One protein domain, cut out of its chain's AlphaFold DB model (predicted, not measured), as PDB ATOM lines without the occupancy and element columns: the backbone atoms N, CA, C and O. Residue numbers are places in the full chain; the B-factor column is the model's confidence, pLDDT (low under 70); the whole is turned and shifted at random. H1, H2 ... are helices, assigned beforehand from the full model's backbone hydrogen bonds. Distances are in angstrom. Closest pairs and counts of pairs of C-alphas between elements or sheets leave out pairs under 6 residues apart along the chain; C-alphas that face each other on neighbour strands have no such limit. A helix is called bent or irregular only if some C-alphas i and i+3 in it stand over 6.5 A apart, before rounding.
ATOM      1  N   GLY A  94      14.564  49.735  55.038       90.69
ATOM      2  CA  GLY A  94      14.794  48.300  54.969       90.69
ATOM      3  C   GLY A  94      13.959  47.530  55.992       90.69
ATOM      4  O   GLY A  94      12.821  47.902  56.290       90.69
ATOM      5  N   GLY A  95      14.498  46.414  56.476       91.56
ATOM      6  CA  GLY A  95      13.828  45.540  57.439       91.56
ATOM      7  C   GLY A  95      12.526  44.919  56.923       91.56
ATOM      8  O   GLY A  95      12.277  44.834  55.717       91.56
ATOM      9  N   GLU A  96      11.675  44.475  57.850       91.31
ATOM     10  CA  GLU A  96      10.438  43.739  57.542       91.31
ATOM     11  C   GLU A  96       9.488  44.509  56.621       91.31
ATOM     12  O   GLU A  96       8.825  43.917  55.766       91.31
ATOM     13  N   ARG A  97       9.451  45.841  56.748       90.06
ATOM     14  CA  ARG A  97       8.628  46.696  55.890       90.06
ATOM     15  C   ARG A  97       9.039  46.563  54.427       90.06
ATOM     16  O   ARG A  97       8.188  46.297  53.578       90.06
ATOM     17  N   ALA A  98      10.330  46.714  54.137       90.94
ATOM     18  CA  ALA A  98      10.842  46.576  52.779       90.94
ATOM     19  C   ALA A  98      10.646  45.149  52.241       90.94
ATOM     20  O   ALA A  98      10.257  44.983  51.086       90.94
ATOM     21  N   VAL A  99      10.841  44.126  53.081       90.38
ATOM     22  CA  VAL A  99      10.609  42.718  52.708       90.38
ATOM     23  C   VAL A  99       9.146  42.473  52.329       90.38
ATOM     24  O   VAL A  99       8.869  41.877  51.288       90.38
ATOM     25  N   SER A 100       8.199  42.966  53.130       91.06
ATOM     26  CA  SER A 100       6.761  42.815  52.878       91.06
ATOM     27  C   SER A 100       6.333  43.487  51.569       91.06
ATOM     28  O   SER A 100       5.603  42.907  50.756       91.06
ATOM     29  N   GLU A 101       6.835  44.695  51.313       91.38
ATOM     30  CA  GLU A 101       6.547  45.419  50.077       91.38
ATOM     31  C   GLU A 101       7.166  44.751  48.845       91.38
ATOM     32  O   GLU A 101       6.473  44.587  47.836       91.38
ATOM     33  N   ALA A 102       8.426  44.312  48.934       89.94
ATOM     34  CA  ALA A 102       9.090  43.564  47.871       89.94
ATOM     35  C   ALA A 102       8.323  42.274  47.549       89.94
ATOM     36  O   ALA A 102       7.989  42.025  46.391       89.94
ATOM     37  N   ALA A 103       7.923  41.512  48.572       89.88
ATOM     38  CA  ALA A 103       7.123  40.304  48.397       89.88
ATOM     39  C   ALA A 103       5.793  40.589  47.679       89.88
ATOM     40  O   ALA A 103       5.401  39.840  46.783       89.88
ATOM     41  N   ARG A 104       5.107  41.691  48.014       91.44
ATOM     42  CA  ARG A 104       3.880  42.106  47.314       91.44
ATOM     43  C   ARG A 104       4.144  42.404  45.835       91.44
ATOM     44  O   ARG A 104       3.374  41.956  44.985       91.44
ATOM     45  N   LEU A 105       5.215  43.137  45.528       90.19
ATOM     46  CA  LEU A 105       5.589  43.486  44.153       90.19
ATOM     47  C   LEU A 105       5.970  42.249  43.331       90.19
ATOM     48  O   LEU A 105       5.552  42.129  42.181       90.19
ATOM     49  N   HIS A 106       6.716  41.312  43.914       90.88
ATOM     50  CA  HIS A 106       7.106  40.078  43.232       90.88
ATOM     51  C   HIS A 106       5.901  39.164  42.982       90.88
ATOM     52  O   HIS A 106       5.750  38.655  41.872       90.88
ATOM     53  N   ARG A 107       4.979  39.029  43.950       88.81
ATOM     54  CA  ARG A 107       3.734  38.253  43.773       88.81
ATOM     55  C   ARG A 107       2.879  38.773  42.620       88.81
ATOM     56  O   ARG A 107       2.384  37.977  41.828       88.81
ATOM     57  N   ALA A 108       2.750  40.093  42.488       91.69
ATOM     58  CA  ALA A 108       2.014  40.716  41.385       91.69
ATOM     59  C   ALA A 108       2.610  40.409  39.997       91.69
ATOM     60  O   ALA A 108       1.915  40.539  38.992       91.69
ATOM     61  N   ARG A 109       3.877  39.982  39.936       92.75
ATOM     62  CA  ARG A 109       4.616  39.696  38.700       92.75
ATOM     63  C   ARG A 109       4.846  38.205  38.451       92.75
ATOM     64  O   ARG A 109       5.510  37.861  37.480       92.75
ATOM     65  N   LEU A 110       4.266  37.303  39.250       89.88
ATOM     66  CA  LEU A 110       4.435  35.849  39.074       89.88
ATOM     67  C   LEU A 110       3.920  35.319  37.725       89.88
ATOM     68  O   LEU A 110       4.367  34.270  37.275       89.88
ATOM     69  N   GLY A 111       3.022  36.047  37.055       91.69
ATOM     70  CA  GLY A 111       2.614  35.726  35.683       91.69
ATOM     71  C   GLY A 111       3.730  35.912  34.643       91.69
ATOM     72  O   GLY A 111       3.635  35.372  33.545       91.69
ATOM     73  N   GLU A 112       4.796  36.651  34.966       93.31
ATOM     74  CA  GLU A 112       5.974  36.789  34.112       93.31
ATOM     75  C   GLU A 112       6.911  35.583  34.317       93.31
ATOM     76  O   GLU A 112       7.468  35.432  35.410       93.31
ATOM     77  N   PRO A 113       7.203  34.769  33.279       93.88
ATOM     78  CA  PRO A 113       8.030  33.567  33.439       93.88
ATOM     79  C   PRO A 113       9.410  33.837  34.050       93.88
ATOM     80  O   PRO A 113       9.923  33.037  34.828       93.88
ATOM     81  N   ALA A 114      10.011  34.988  33.732       92.88
ATOM     82  CA  ALA A 114      11.302  35.376  34.289       92.88
ATOM     83  C   ALA A 114      11.227  35.738  35.783       92.88
ATOM     84  O   ALA A 114      12.162  35.442  36.519       92.88
ATOM     85  N   CYS A 115      10.131  36.357  36.234       93.81
ATOM     86  CA  CYS A 115       9.927  36.673  37.647       93.81
ATOM     87  C   CYS A 115       9.618  35.402  38.451       93.81
ATOM     88  O   CYS A 115      10.173  35.220  39.529       93.81
ATOM     89  N   ALA A 116       8.798  34.496  37.905       93.50
ATOM     90  CA  ALA A 116       8.522  33.199  38.522       93.50
ATOM     91  C   ALA A 116       9.800  32.361  38.700       93.50
ATOM     92  O   ALA A 116      10.063  31.859  39.791       93.50
ATOM     93  N   ALA A 117      10.640  32.273  37.661       93.88
ATOM     94  CA  ALA A 117      11.920  31.568  37.742       93.88
ATOM     95  C   ALA A 117      12.881  32.202  38.765       93.88
ATOM     96  O   ALA A 117      13.573  31.487  39.485       93.88
ATOM     97  N   ALA A 118      12.908  33.534  38.854       94.00
ATOM     98  CA  ALA A 118      13.726  34.252  39.824       94.00
ATOM     99  C   ALA A 118      13.289  33.994  41.278       94.00
ATOM    100  O   ALA A 118      14.141  33.800  42.142       94.00
ATOM    101  N   MET A 119      11.977  33.951  41.544       91.75
ATOM    102  CA  MET A 119      11.437  33.591  42.863       91.75
ATOM    103  C   MET A 119      11.796  32.153  43.244       91.75
ATOM    104  O   MET A 119      12.312  31.929  44.335       91.75
ATOM    105  N   ALA A 120      11.621  31.201  42.322       92.06
ATOM    106  CA  ALA A 120      11.988  29.803  42.554       92.06
ATOM    107  C   ALA A 120      13.490  29.637  42.846       92.06
ATOM    108  O   ALA A 120      13.873  28.852  43.711       92.06
ATOM    109  N   ALA A 121      14.351  30.402  42.163       91.00
ATOM    110  CA  ALA A 121      15.785  30.403  42.439       91.00
ATOM    111  C   ALA A 121      16.088  30.891  43.866       91.00
ATOM    112  O   ALA A 121      16.864  30.248  44.572       91.00
ATOM    113  N   LEU A 122      15.447  31.980  44.307       87.44
ATOM    114  CA  LEU A 122      15.611  32.509  45.664       87.44
ATOM    115  C   LEU A 122      15.147  31.504  46.731       87.44
ATOM    116  O   LEU A 122      15.861  31.279  47.703       87.44
ATOM    117  N   GLU A 123      13.994  30.864  46.521       87.50
ATOM    118  CA  GLU A 123      13.453  29.834  47.421       87.50
ATOM    119  C   GLU A 123      14.367  28.603  47.517       87.50
ATOM    120  O   GLU A 123      14.530  28.037  48.594       87.50
ATOM    121  N   SER A 124      14.994  28.205  46.405       84.44
ATOM    122  CA  SER A 124      15.866  27.025  46.353       84.44
ATOM    123  C   SER A 124      17.231  27.201  47.027       84.44
ATOM    124  O   SER A 124      17.825  26.207  47.438       84.44
ATOM    125  N   GLN A 125      17.741  28.433  47.126       79.38
ATOM    126  CA  GLN A 125      19.079  28.690  47.667       79.38
ATOM    127  C   GLN A 125      19.125  28.579  49.199       79.38
ATOM    128  O   GLN A 125      20.109  28.077  49.740       79.38
ATOM    129  N   GLY A 126      18.092  29.064  49.899       69.75
ATOM    130  CA  GLY A 126      18.143  29.264  51.352       69.75
ATOM    131  C   GLY A 126      19.144  30.354  51.777       69.75
ATOM    132  O   GLY A 126      19.547  31.189  50.967       69.75
ATOM    133  N   ASP A 127      19.551  30.346  53.052       66.25
ATOM    134  CA  ASP A 127      20.369  31.413  53.663       66.25
ATOM    135  C   ASP A 127      21.894  31.222  53.509       66.25
ATOM    136  O   ASP A 127      22.683  32.069  53.939       66.25
ATOM    137  N   GLU A 128      22.341  30.127  52.885       70.12
ATOM    138  CA  GLU A 128      23.762  29.791  52.757       70.12
ATOM    139  C   GLU A 128      24.268  29.896  51.311       70.12
ATOM    140  O   GLU A 128      23.674  29.375  50.366       70.12
ATOM    141  N   TYR A 129      25.422  30.548  51.129       71.56
ATOM    142  CA  TYR A 129      26.111  30.656  49.840       71.56
ATOM    143  C   TYR A 129      27.350  29.763  49.840       71.56
ATOM    144  O   TYR A 129      28.311  30.027  50.563       71.56
ATOM    145  N   SER A 130      27.352  28.722  49.007       70.81
ATOM    146  CA  SER A 130      28.443  27.739  48.953       70.81
ATOM    147  C   SER A 130      29.747  28.305  48.367       70.81
ATOM    148  O   SER A 130      30.827  27.795  48.662       70.81
ATOM    149  N   SER A 131      29.674  29.374  47.562       86.31
ATOM    150  CA  SER A 131      30.831  30.115  47.041       86.31
ATOM    151  C   SER A 131      30.452  31.515  46.531       86.31
ATOM    152  O   SER A 131      29.288  31.811  46.261       86.31
ATOM    153  N   GLU A 132      31.442  32.384  46.305       87.38
ATOM    154  CA  GLU A 132      31.228  33.703  45.677       87.38
ATOM    155  C   GLU A 132      30.714  33.619  44.238       87.38
ATOM    156  O   GLU A 132      30.031  34.524  43.751       87.38
ATOM    157  N   ALA A 133      31.062  32.536  43.540       90.12
ATOM    158  CA  ALA A 133      30.566  32.269  42.202       90.12
ATOM    159  C   ALA A 133      29.087  31.857  42.240       90.12
ATOM    160  O   ALA A 133      28.325  32.269  41.365       90.12
ATOM    161  N   ASP A 134      28.674  31.088  43.254       89.12
ATOM    162  CA  ASP A 134      27.261  30.763  43.490       89.12
ATOM    163  C   ASP A 134      26.465  32.021  43.816       89.12
ATOM    164  O   ASP A 134      25.438  32.272  43.187       89.12
ATOM    165  N   LEU A 135      26.988  32.874  44.703       89.94
ATOM    166  CA  LEU A 135      26.341  34.143  45.015       89.94
ATOM    167  C   LEU A 135      26.203  35.034  43.768       89.94
ATOM    168  O   LEU A 135      25.139  35.598  43.526       89.94
ATOM    169  N   GLY A 136      27.245  35.134  42.936       91.81
ATOM    170  CA  GLY A 136      27.190  35.890  41.680       91.81
ATOM    171  C   GLY A 136      26.123  35.372  40.707       91.81
ATOM    172  O   GLY A 136      25.381  36.157  40.109       91.81
ATOM    173  N   ARG A 137      25.985  34.044  40.594       92.69
ATOM    174  CA  ARG A 137      24.923  33.408  39.800       92.69
ATOM    175  C   ARG A 137      23.536  33.678  40.371       92.69
ATOM    176  O   ARG A 137      22.638  33.996  39.595       92.69
ATOM    177  N   LEU A 138      23.363  33.604  41.688       92.06
ATOM    178  CA  LEU A 138      22.088  33.906  42.334       92.06
ATOM    179  C   LEU A 138      21.688  35.366  42.122       92.06
ATOM    180  O   LEU A 138      20.566  35.629  41.695       92.06
ATOM    181  N   ILE A 139      22.610  36.311  42.341       92.44
ATOM    182  CA  ILE A 139      22.376  37.739  42.085       92.44
ATOM    183  C   ILE A 139      21.897  37.939  40.645       92.44
ATOM    184  O   ILE A 139      20.934  38.667  40.410       92.44
ATOM    185  N   ALA A 140      22.523  37.263  39.677       94.62
ATOM    186  CA  ALA A 140      22.079  37.314  38.292       94.62
ATOM    187  C   ALA A 140      20.691  36.682  38.091       94.62
ATOM    188  O   ALA A 140      19.871  37.235  37.358       94.62
ATOM    189  N   ALA A 141      20.404  35.549  38.734       94.44
ATOM    190  CA  ALA A 141      19.124  34.851  38.628       94.44
ATOM    191  C   ALA A 141      17.950  35.695  39.147       94.44
ATOM    192  O   ALA A 141      16.873  35.650  38.557       94.44
ATOM    193  N   VAL A 142      18.170  36.519  40.178       93.75
ATOM    194  CA  VAL A 142      17.120  37.354  40.789       93.75
ATOM    195  C   VAL A 142      16.951  38.737  40.151       93.75
ATOM    196  O   VAL A 142      16.040  39.473  40.522       93.75
ATOM    197  N   ILE A 143      17.756  39.100  39.145       94.25
ATOM    198  CA  ILE A 143      17.605  40.352  38.374       94.25
ATOM    199  C   ILE A 143      16.151  40.639  37.932       94.25
ATOM    200  O   ILE A 143      15.712  41.780  38.101       94.25
ATOM    201  N   PRO A 144      15.369  39.664  37.418       94.75
ATOM    202  CA  PRO A 144      13.988  39.901  36.985       94.75
ATOM    203  C   PRO A 144      13.057  40.444  38.079       94.75
ATOM    204  O   PRO A 144      12.050  41.080  37.760       94.75
ATOM    205  N   LEU A 145      13.390  40.233  39.358       92.12
ATOM    206  CA  LEU A 145      12.626  40.762  40.489       92.12
ATOM    207  C   LEU A 145      12.684  42.295  40.558       92.12
ATOM    208  O   LEU A 145      11.712  42.925  40.974       92.12
ATOM    209  N   TRP A 146      13.781  42.890  40.084       87.94
ATOM    210  CA  TRP A 146      14.084  44.322  40.217       87.94
ATOM    211  C   TRP A 146      13.952  45.103  38.908       87.94
ATOM    212  O   TRP A 146      13.749  46.313  38.924       87.94
ATOM    213  N   VAL A 147      14.072  44.423  37.767       86.38
ATOM    214  CA  VAL A 147      14.026  45.036  36.435       86.38
ATOM    215  C   VAL A 147      13.207  44.195  35.465       86.38
ATOM    216  O   VAL A 147      13.222  42.967  35.496       86.38
ATOM    217  N   GLY A 148      12.500  44.874  34.565       81.69
ATOM    218  CA  GLY A 148      11.698  44.255  33.517       81.69
ATOM    219  C   GLY A 148      11.150  45.299  32.536       81.69
ATOM    220  O   GLY A 148      11.175  46.491  32.854       81.69
ATOM    221  N   PRO A 149      10.678  44.884  31.345       86.69
ATOM    222  CA  PRO A 149      10.617  43.506  30.839       86.69
ATOM    223  C   PRO A 149      11.986  42.963  30.385       86.69
ATOM    224  O   PRO A 149      12.830  43.712  29.902       86.69
ATOM    225  N   MET A 150      12.202  41.644  30.493       92.69
ATOM    226  CA  MET A 150      13.475  40.971  30.164       92.69
ATOM    227  C   MET A 150      13.740  40.883  28.649       92.69
ATOM    228  O   MET A 150      13.586  39.828  28.023       92.69
ATOM    229  N   ASN A 151      14.154  42.002  28.058       93.69
ATOM    230  CA  ASN A 151      14.609  42.089  26.670       93.69
ATOM    231  C   ASN A 151      16.059  41.585  26.491       93.69
ATOM    232  O   ASN A 151      16.753  41.261  27.457       93.69
ATOM    233  N   GLU A 152      16.526  41.530  25.243       95.06
ATOM    234  CA  GLU A 152      17.864  41.038  24.888       95.06
ATOM    235  C   GLU A 152      18.993  41.796  25.602       95.06
ATOM    236  O   GLU A 152      19.931  41.181  26.114       95.06
ATOM    237  N   ARG A 153      18.882  43.125  25.723       94.50
ATOM    238  CA  ARG A 153      19.883  43.945  26.419       94.50
ATOM    239  C   ARG A 153      19.988  43.559  27.893       94.50
ATOM    240  O   ARG A 153      21.101  43.417  28.400       94.50
ATOM    241  N   ILE A 154      18.855  43.381  28.574       93.94
ATOM    242  CA  ILE A 154      18.839  43.001  29.992       93.94
ATOM    243  C   ILE A 154      19.369  41.576  30.169       93.94
ATOM    244  O   ILE A 154      20.160  41.345  31.078       93.94
ATOM    245  N   ARG A 155      19.040  40.641  29.269       94.19
ATOM    246  CA  ARG A 155      19.585  39.268  29.305       94.19
ATOM    247  C   ARG A 155      21.094  39.228  29.062       94.19
ATOM    248  O   ARG A 155      21.812  38.529  29.770       94.19
ATOM    249  N   SER A 156      21.594  40.021  28.114       95.25
ATOM    250  CA  SER A 156      23.033  40.173  27.866       95.25
ATOM    251  C   SER A 156      23.760  40.719  29.099       95.25
ATOM    252  O   SER A 156      24.845  40.254  29.452       95.25
ATOM    253  N   TRP A 157      23.160  41.689  29.794       94.25
ATOM    254  CA  TRP A 157      23.694  42.194  31.057       94.25
ATOM    255  C   TRP A 157      23.627  41.149  32.180       94.25
ATOM    256  O   TRP A 157      24.640  40.924  32.838       94.25
ATOM    257  N   GLN A 158      22.502  40.452  32.344       94.81
ATOM    258  CA  GLN A 158      22.330  39.365  33.313       94.81
ATOM    259  C   GLN A 158      23.408  38.282  33.153       94.81
ATOM    260  O   GLN A 158      24.031  37.889  34.136       94.81
ATOM    261  N   ALA A 159      23.707  37.864  31.918       94.62
ATOM    262  CA  ALA A 159      24.769  36.895  31.641       94.62
ATOM    263  C   ALA A 159      26.161  37.403  32.062       94.62
ATOM    264  O   ALA A 159      26.971  36.646  32.593       94.62
ATOM    265  N   LYS A 160      26.438  38.703  31.882       94.81
ATOM    266  CA  LYS A 160      27.690  39.315  32.355       94.81
ATOM    267  C   LYS A 160      27.773  39.328  33.878       94.81
ATOM    268  O   LYS A 160      28.861  39.112  34.398       94.81
ATOM    269  N   VAL A 161      26.662  39.577  34.574       92.62
ATOM    270  CA  VAL A 161      26.603  39.538  36.045       92.62
ATOM    271  C   VAL A 161      26.858  38.120  36.556       92.62
ATOM    272  O   VAL A 161      27.685  37.955  37.444       92.62
ATOM    273  N   ALA A 162      26.261  37.098  35.934       92.75
ATOM    274  CA  ALA A 162      26.437  35.694  36.325       92.75
ATOM    275  C   ALA A 162      27.896  35.202  36.238       92.75
ATOM    276  O   ALA A 162      28.271  34.242  36.904       92.75
ATOM    277  N   ALA A 163      28.718  35.857  35.412       92.69
ATOM    278  CA  ALA A 163      30.138  35.560  35.254       92.69
ATOM    279  C   ALA A 163      31.044  36.318  36.246       92.69
ATOM    280  O   ALA A 163      32.267  36.216  36.147       92.69
ATOM    281  N   GLN A 164      30.490  37.139  37.144       88.94
ATOM    282  CA  GLN A 164      31.263  37.863  38.154       88.94
ATOM    283  C   GLN A 164      31.071  37.216  39.531       88.94
ATOM    284  O   GLN A 164      29.931  36.965  39.917       88.94
ATOM    285  N   PRO A 165      32.151  36.989  40.298       88.62
ATOM    286  CA  PRO A 165      32.014  36.639  41.704       88.62
ATOM    287  C   PRO A 165      31.423  37.819  42.485       88.62
ATOM    288  O   PRO A 165      31.616  38.984  42.116       88.62
ATOM    289  N   ALA A 166      30.734  37.508  43.577       88.88
ATOM    290  CA  ALA A 166      30.181  38.487  44.499       88.88
ATOM    291  C   ALA A 166      30.721  38.264  45.914       88.88
ATOM    292  O   ALA A 166      30.834  37.128  46.374       88.88
ATOM    293  N   ASN A 167      31.036  39.363  46.598       90.44
ATOM    294  CA  ASN A 167      31.607  39.326  47.937       90.44
ATOM    295  C   ASN A 167      30.529  38.987  48.973       90.44
ATOM    296  O   ASN A 167      29.645  39.800  49.253       90.44
ATOM    297  N   VAL A 168      30.636  37.784  49.536       88.69
ATOM    298  CA  VAL A 168      29.699  37.259  50.537       88.69
ATOM    299  C   VAL A 168      29.739  38.071  51.833       88.69
ATOM    300  O   VAL A 168      28.685  38.316  52.409       88.69
ATOM    301  N   ASP A 169      30.910  38.543  52.270       89.62
ATOM    302  CA  ASP A 169      31.051  39.274  53.540       89.62
ATOM    303  C   ASP A 169      30.367  40.637  53.466       89.62
ATOM    304  O   ASP A 169      29.638  41.025  54.377       89.62
ATOM    305  N   ALA A 170      30.555  41.343  52.348       91.00
ATOM    306  CA  ALA A 170      29.921  42.634  52.120       91.00
ATOM    307  C   ALA A 170      28.391  42.502  52.054       91.00
ATOM    308  O   ALA A 170      27.672  43.310  52.644       91.00
ATOM    309  N   LEU A 171      27.883  41.469  51.367       90.44
ATOM    310  CA  LEU A 171      26.443  41.213  51.306       90.44
ATOM    311  C   LEU A 171      25.879  40.822  52.676       90.44
ATOM    312  O   LEU A 171      24.821  41.316  53.058       90.44
ATOM    313  N   ARG A 172      26.587  39.966  53.419       89.56
ATOM    314  CA  ARG A 172      26.188  39.551  54.765       89.56
ATOM    315  C   ARG A 172      26.116  40.751  55.706       89.56
ATOM    316  O   ARG A 172      25.078  40.961  56.323       89.56
ATOM    317  N   TYR A 173      27.151  41.595  55.730       92.81
ATOM    318  CA  TYR A 173      27.151  42.825  56.526       92.81
ATOM    319  C   TYR A 173      25.968  43.730  56.167       92.81
ATOM    320  O   TYR A 173      25.270  44.236  57.049       92.81
ATOM    321  N   PHE A 174      25.705  43.916  54.870       92.75
ATOM    322  CA  PHE A 174      24.568  44.710  54.427       92.75
ATOM    323  C   PHE A 174      23.240  44.128  54.930       92.75
ATOM    324  O   PHE A 174      22.456  44.858  55.531       92.75
ATOM    325  N   ASN A 175      22.997  42.832  54.735       91.38
ATOM    326  CA  ASN A 175      21.731  42.192  55.098       91.38
ATOM    327  C   ASN A 175      21.504  42.102  56.613       91.38
ATOM    328  O   ASN A 175      20.363  42.206  57.052       91.38
ATOM    329  N   GLU A 176      22.560  41.920  57.406       92.38
ATOM    330  CA  GLU A 176      22.446  41.732  58.857       92.38
ATOM    331  C   GLU A 176      22.462  43.054  59.633       92.38
ATOM    332  O   GLU A 176      21.785  43.179  60.653       92.38
ATOM    333  N   LEU A 177      23.223  44.053  59.171       92.19
ATOM    334  CA  LEU A 177      23.493  45.264  59.956       92.19
ATOM    335  C   LEU A 177      22.976  46.548  59.308       92.19
ATOM    336  O   LEU A 177      22.515  47.440  60.023       92.19
ATOM    337  N   VAL A 178      23.025  46.666  57.980       92.12
ATOM    338  CA  VAL A 178      22.597  47.896  57.289       92.12
ATOM    339  C   VAL A 178      21.106  47.858  56.989       92.12
ATOM    340  O   VAL A 178      20.367  48.741  57.412       92.12
ATOM    341  N   PHE A 179      20.656  46.834  56.271       92.69
ATOM    342  CA  PHE A 179      19.300  46.734  55.756       92.69
ATOM    343  C   PHE A 179      18.235  46.720  56.861       92.69
ATOM    344  O   PHE A 179      17.282  47.484  56.735       92.69
ATOM    345  N   PRO A 180      18.360  45.972  57.975       93.06
ATOM    346  CA  PRO A 180      17.331  45.969  59.018       93.06
ATOM    347  C   PRO A 180      17.173  47.322  59.722       93.06
ATOM    348  O   PRO A 180      16.108  47.617  60.252       93.06
ATOM    349  N   ASN A 181      18.228  48.142  59.707       89.06
ATOM    350  CA  ASN A 181      18.294  49.434  60.389       89.06
ATOM    351  C   ASN A 181      18.153  50.628  59.435       89.06
ATOM    352  O   ASN A 181      18.308  51.773  59.859       89.06
ATOM    353  N   LEU A 182      17.914  50.387  58.145       88.62
ATOM    354  CA  LEU A 182      17.813  51.455  57.165       88.62
ATOM    355  C   LEU A 182      16.462  52.158  57.306       88.62
ATOM    356  O   LEU A 182      15.423  51.551  57.059       88.62
ATOM    357  N   GLU A 183      16.488  53.444  57.644       81.50
ATOM    358  CA  GLU A 183      15.295  54.283  57.750       81.50
ATOM    359  C   GLU A 183      15.595  55.706  57.257       81.50
ATOM    360  O   GLU A 183      16.506  56.386  57.743       81.50
ATOM    361  N   CYS A 184      14.794  56.167  56.302       68.31
ATOM    362  CA  CYS A 184      14.708  57.555  55.880       68.31
ATOM    363  C   CYS A 184      13.349  58.094  56.338       68.31
ATOM    364  O   CYS A 184      12.367  58.041  55.601       68.31
ATOM    365  N   ASP A 185      13.302  58.584  57.576       56.47
ATOM    366  CA  ASP A 185      12.117  59.220  58.149       56.47
ATOM    367  C   ASP A 185      12.158  60.732  57.847       56.47
ATOM    368  O   ASP A 185      12.953  61.450  58.458       56.47
ATOM    369  N   PRO A 186      11.315  61.249  56.932       49.16
ATOM    370  CA  PRO A 186      11.284  62.671  56.594       49.16
ATOM    371  C   PRO A 186      10.676  63.548  57.705       49.16
ATOM    372  O   PRO A 186      10.720  64.774  57.601       49.16
ATOM    373  N   THR A 187      10.085  62.949  58.746       49.75
ATOM    374  CA  THR A 187       9.495  63.651  59.900       49.75
ATOM    375  C   THR A 187      10.470  63.791  61.070       49.75
ATOM    376  O   THR A 187      10.296  64.659  61.930       49.75
ATOM    377  N   ARG A 188      11.559  63.011  61.071       48.56
ATOM    378  CA  ARG A 188      12.754  63.297  61.872       48.56
ATOM    379  C   ARG A 188      13.551  64.397  61.157       48.56
ATOM    380  O   ARG A 188      13.650  64.409  59.937       48.56
ATOM    381  N   ARG A 189      14.051  65.380  61.919       32.34
ATOM    382  CA  ARG A 189      14.745  66.596  61.428       32.34
ATOM    383  C   ARG A 189      15.735  66.318  60.275       32.34
ATOM    384  O   ARG A 189      16.343  65.250  60.240       32.34
ATOM    385  N   PRO A 190      15.917  67.284  59.353       35.56
ATOM    386  CA  PRO A 190      16.350  67.018  57.986       35.56
ATOM    387  C   PRO A 190      17.724  66.343  57.918       35.56
ATOM    388  O   PRO A 190      18.686  66.819  58.515       35.56
ATOM    389  N   MET A 191      17.787  65.263  57.133       35.22
ATOM    390  CA  MET A 191      19.006  64.587  56.669       35.22
ATOM    391  C   MET A 191      19.942  64.065  57.771       35.22
ATOM    392  O   MET A 191      21.158  64.071  57.615       35.22
ATOM    393  N   ALA A 192      19.395  63.508  58.848       38.16
ATOM    394  CA  ALA A 192      20.057  62.374  59.477       38.16
ATOM    395  C   ALA A 192      19.473  61.121  58.822       38.16
ATOM    396  O   ALA A 192      18.419  60.641  59.231       38.16
ATOM    397  N   VAL A 193      20.127  60.589  57.782       41.25
ATOM    398  CA  VAL A 193      19.958  59.158  57.502       41.25
ATOM    399  C   VAL A 193      20.313  58.498  58.831       41.25
ATOM    400  O   VAL A 193      21.446  58.657  59.291       41.25
ATOM    401  N   CYS A 194      19.341  57.889  59.515       37.28
ATOM    402  CA  CYS A 194      19.577  57.185  60.773       37.28
ATOM    403  C   CYS A 194      20.371  55.918  60.442       37.28
ATOM    404  O   CYS A 194      19.856  54.810  60.465       37.28
ATOM    405  N   LEU A 195      21.633  56.099  60.065       37.66
ATOM    406  CA  LEU A 195      22.603  55.040  59.901       37.66
ATOM    407  C   LEU A 195      23.084  54.683  61.309       37.66
ATOM    408  O   LEU A 195      23.445  55.591  62.069       37.66
TER     409      LEU A 195
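Overview. This is residues 94 to 195 of the 214 residues of a protein of Plantactinospora sp. KBS50 (UniProt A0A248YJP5). Six helices make a ring round a hollow middle: H2, H3, H4 and H5 form a block on one side, and H1 and H6 reach from it as two arms whose far ends meet in a corner. In the block, H3 packs on both H2 and H5, running opposite to each, and short H4 follows H3 and packs on H2. After H6 a tail loops away from the ring, and its residues 186 to 191 stick out. The printed part has 102 residues with six named helices, H1 to H6 in order, and no named strand; the class is all helix. It is only just loose, close to compact, with a radius of gyration of the C-alphas of 15.6 A and spans of 44 by 31 by 25 A.

Along the chain. H1, residues 95 to 108, is 20.5 A long and begins with C-alpha 95 at (13.828, 45.540, 57.439). H2, residues 113 to 125, is 18.7 A long. H3, residues 132 to 141, measures 14.1 A. H4, residues 143 to 146, measures 5.6 A. H5, residues 152 to 162, is 15.3 A long and begins with C-alpha 152 at (17.864, 41.038, 24.888). H6, residues 168 to 181, is 19.4 A long and ends with C-alpha 181 at (18.294, 49.434, 60.389). H6 is only just irregular: C-alphas 176 and 179 are 6.7 A apart.

Arrangement. H1 is close to H2 but not clearly touching, the closest C-alphas being those of His 106 and Cys 115, 7.1 A apart. H2 and H3 form a helical hairpin; they touch, with H2 residues 117 to 122 alone, at a shallow tilt of 30 degrees, closest at the C-alphas of Ala 118 and Ala 141, 5.6 A apart. H2 touches H4 with residues 114 to 119 alone, closest at the C-alphas of Cys 115 and Pro 144, 5.2 A apart. H3 touches H5, opposite ways at a shallow tilt of 19 degrees, closest at the C-alphas of Arg 137 and Ala 162, 4.4 A apart. H2 and H5 are apart. H3 and H6 are close but not clearly touching, closest at the C-alphas of Glu 132 and Val 168, 6.2 A apart. H6 and H1 touch only at their ends, residues 179 to 181 and 95 to 96, about perpendicular at 76 degrees; the C-alphas of Gly 95 and Pro 180 are 3.9 A apart. In H1, H2, H3 and H5 every O i to N i+4 pair is within hydrogen-bond range, in H6 7 of 10 are, and H4 is too short for such a pair.

Size, cuts and confidence. The two C-alphas farthest apart, those of Glu 152 and Arg 189, are 44.7 A apart. The printed part has no cut and no long link. Residues 182 to 195 hold no named element. The mean pLDDT of the printed part is 84.5, with residues 126 to 127 and 184 to 195 under 70.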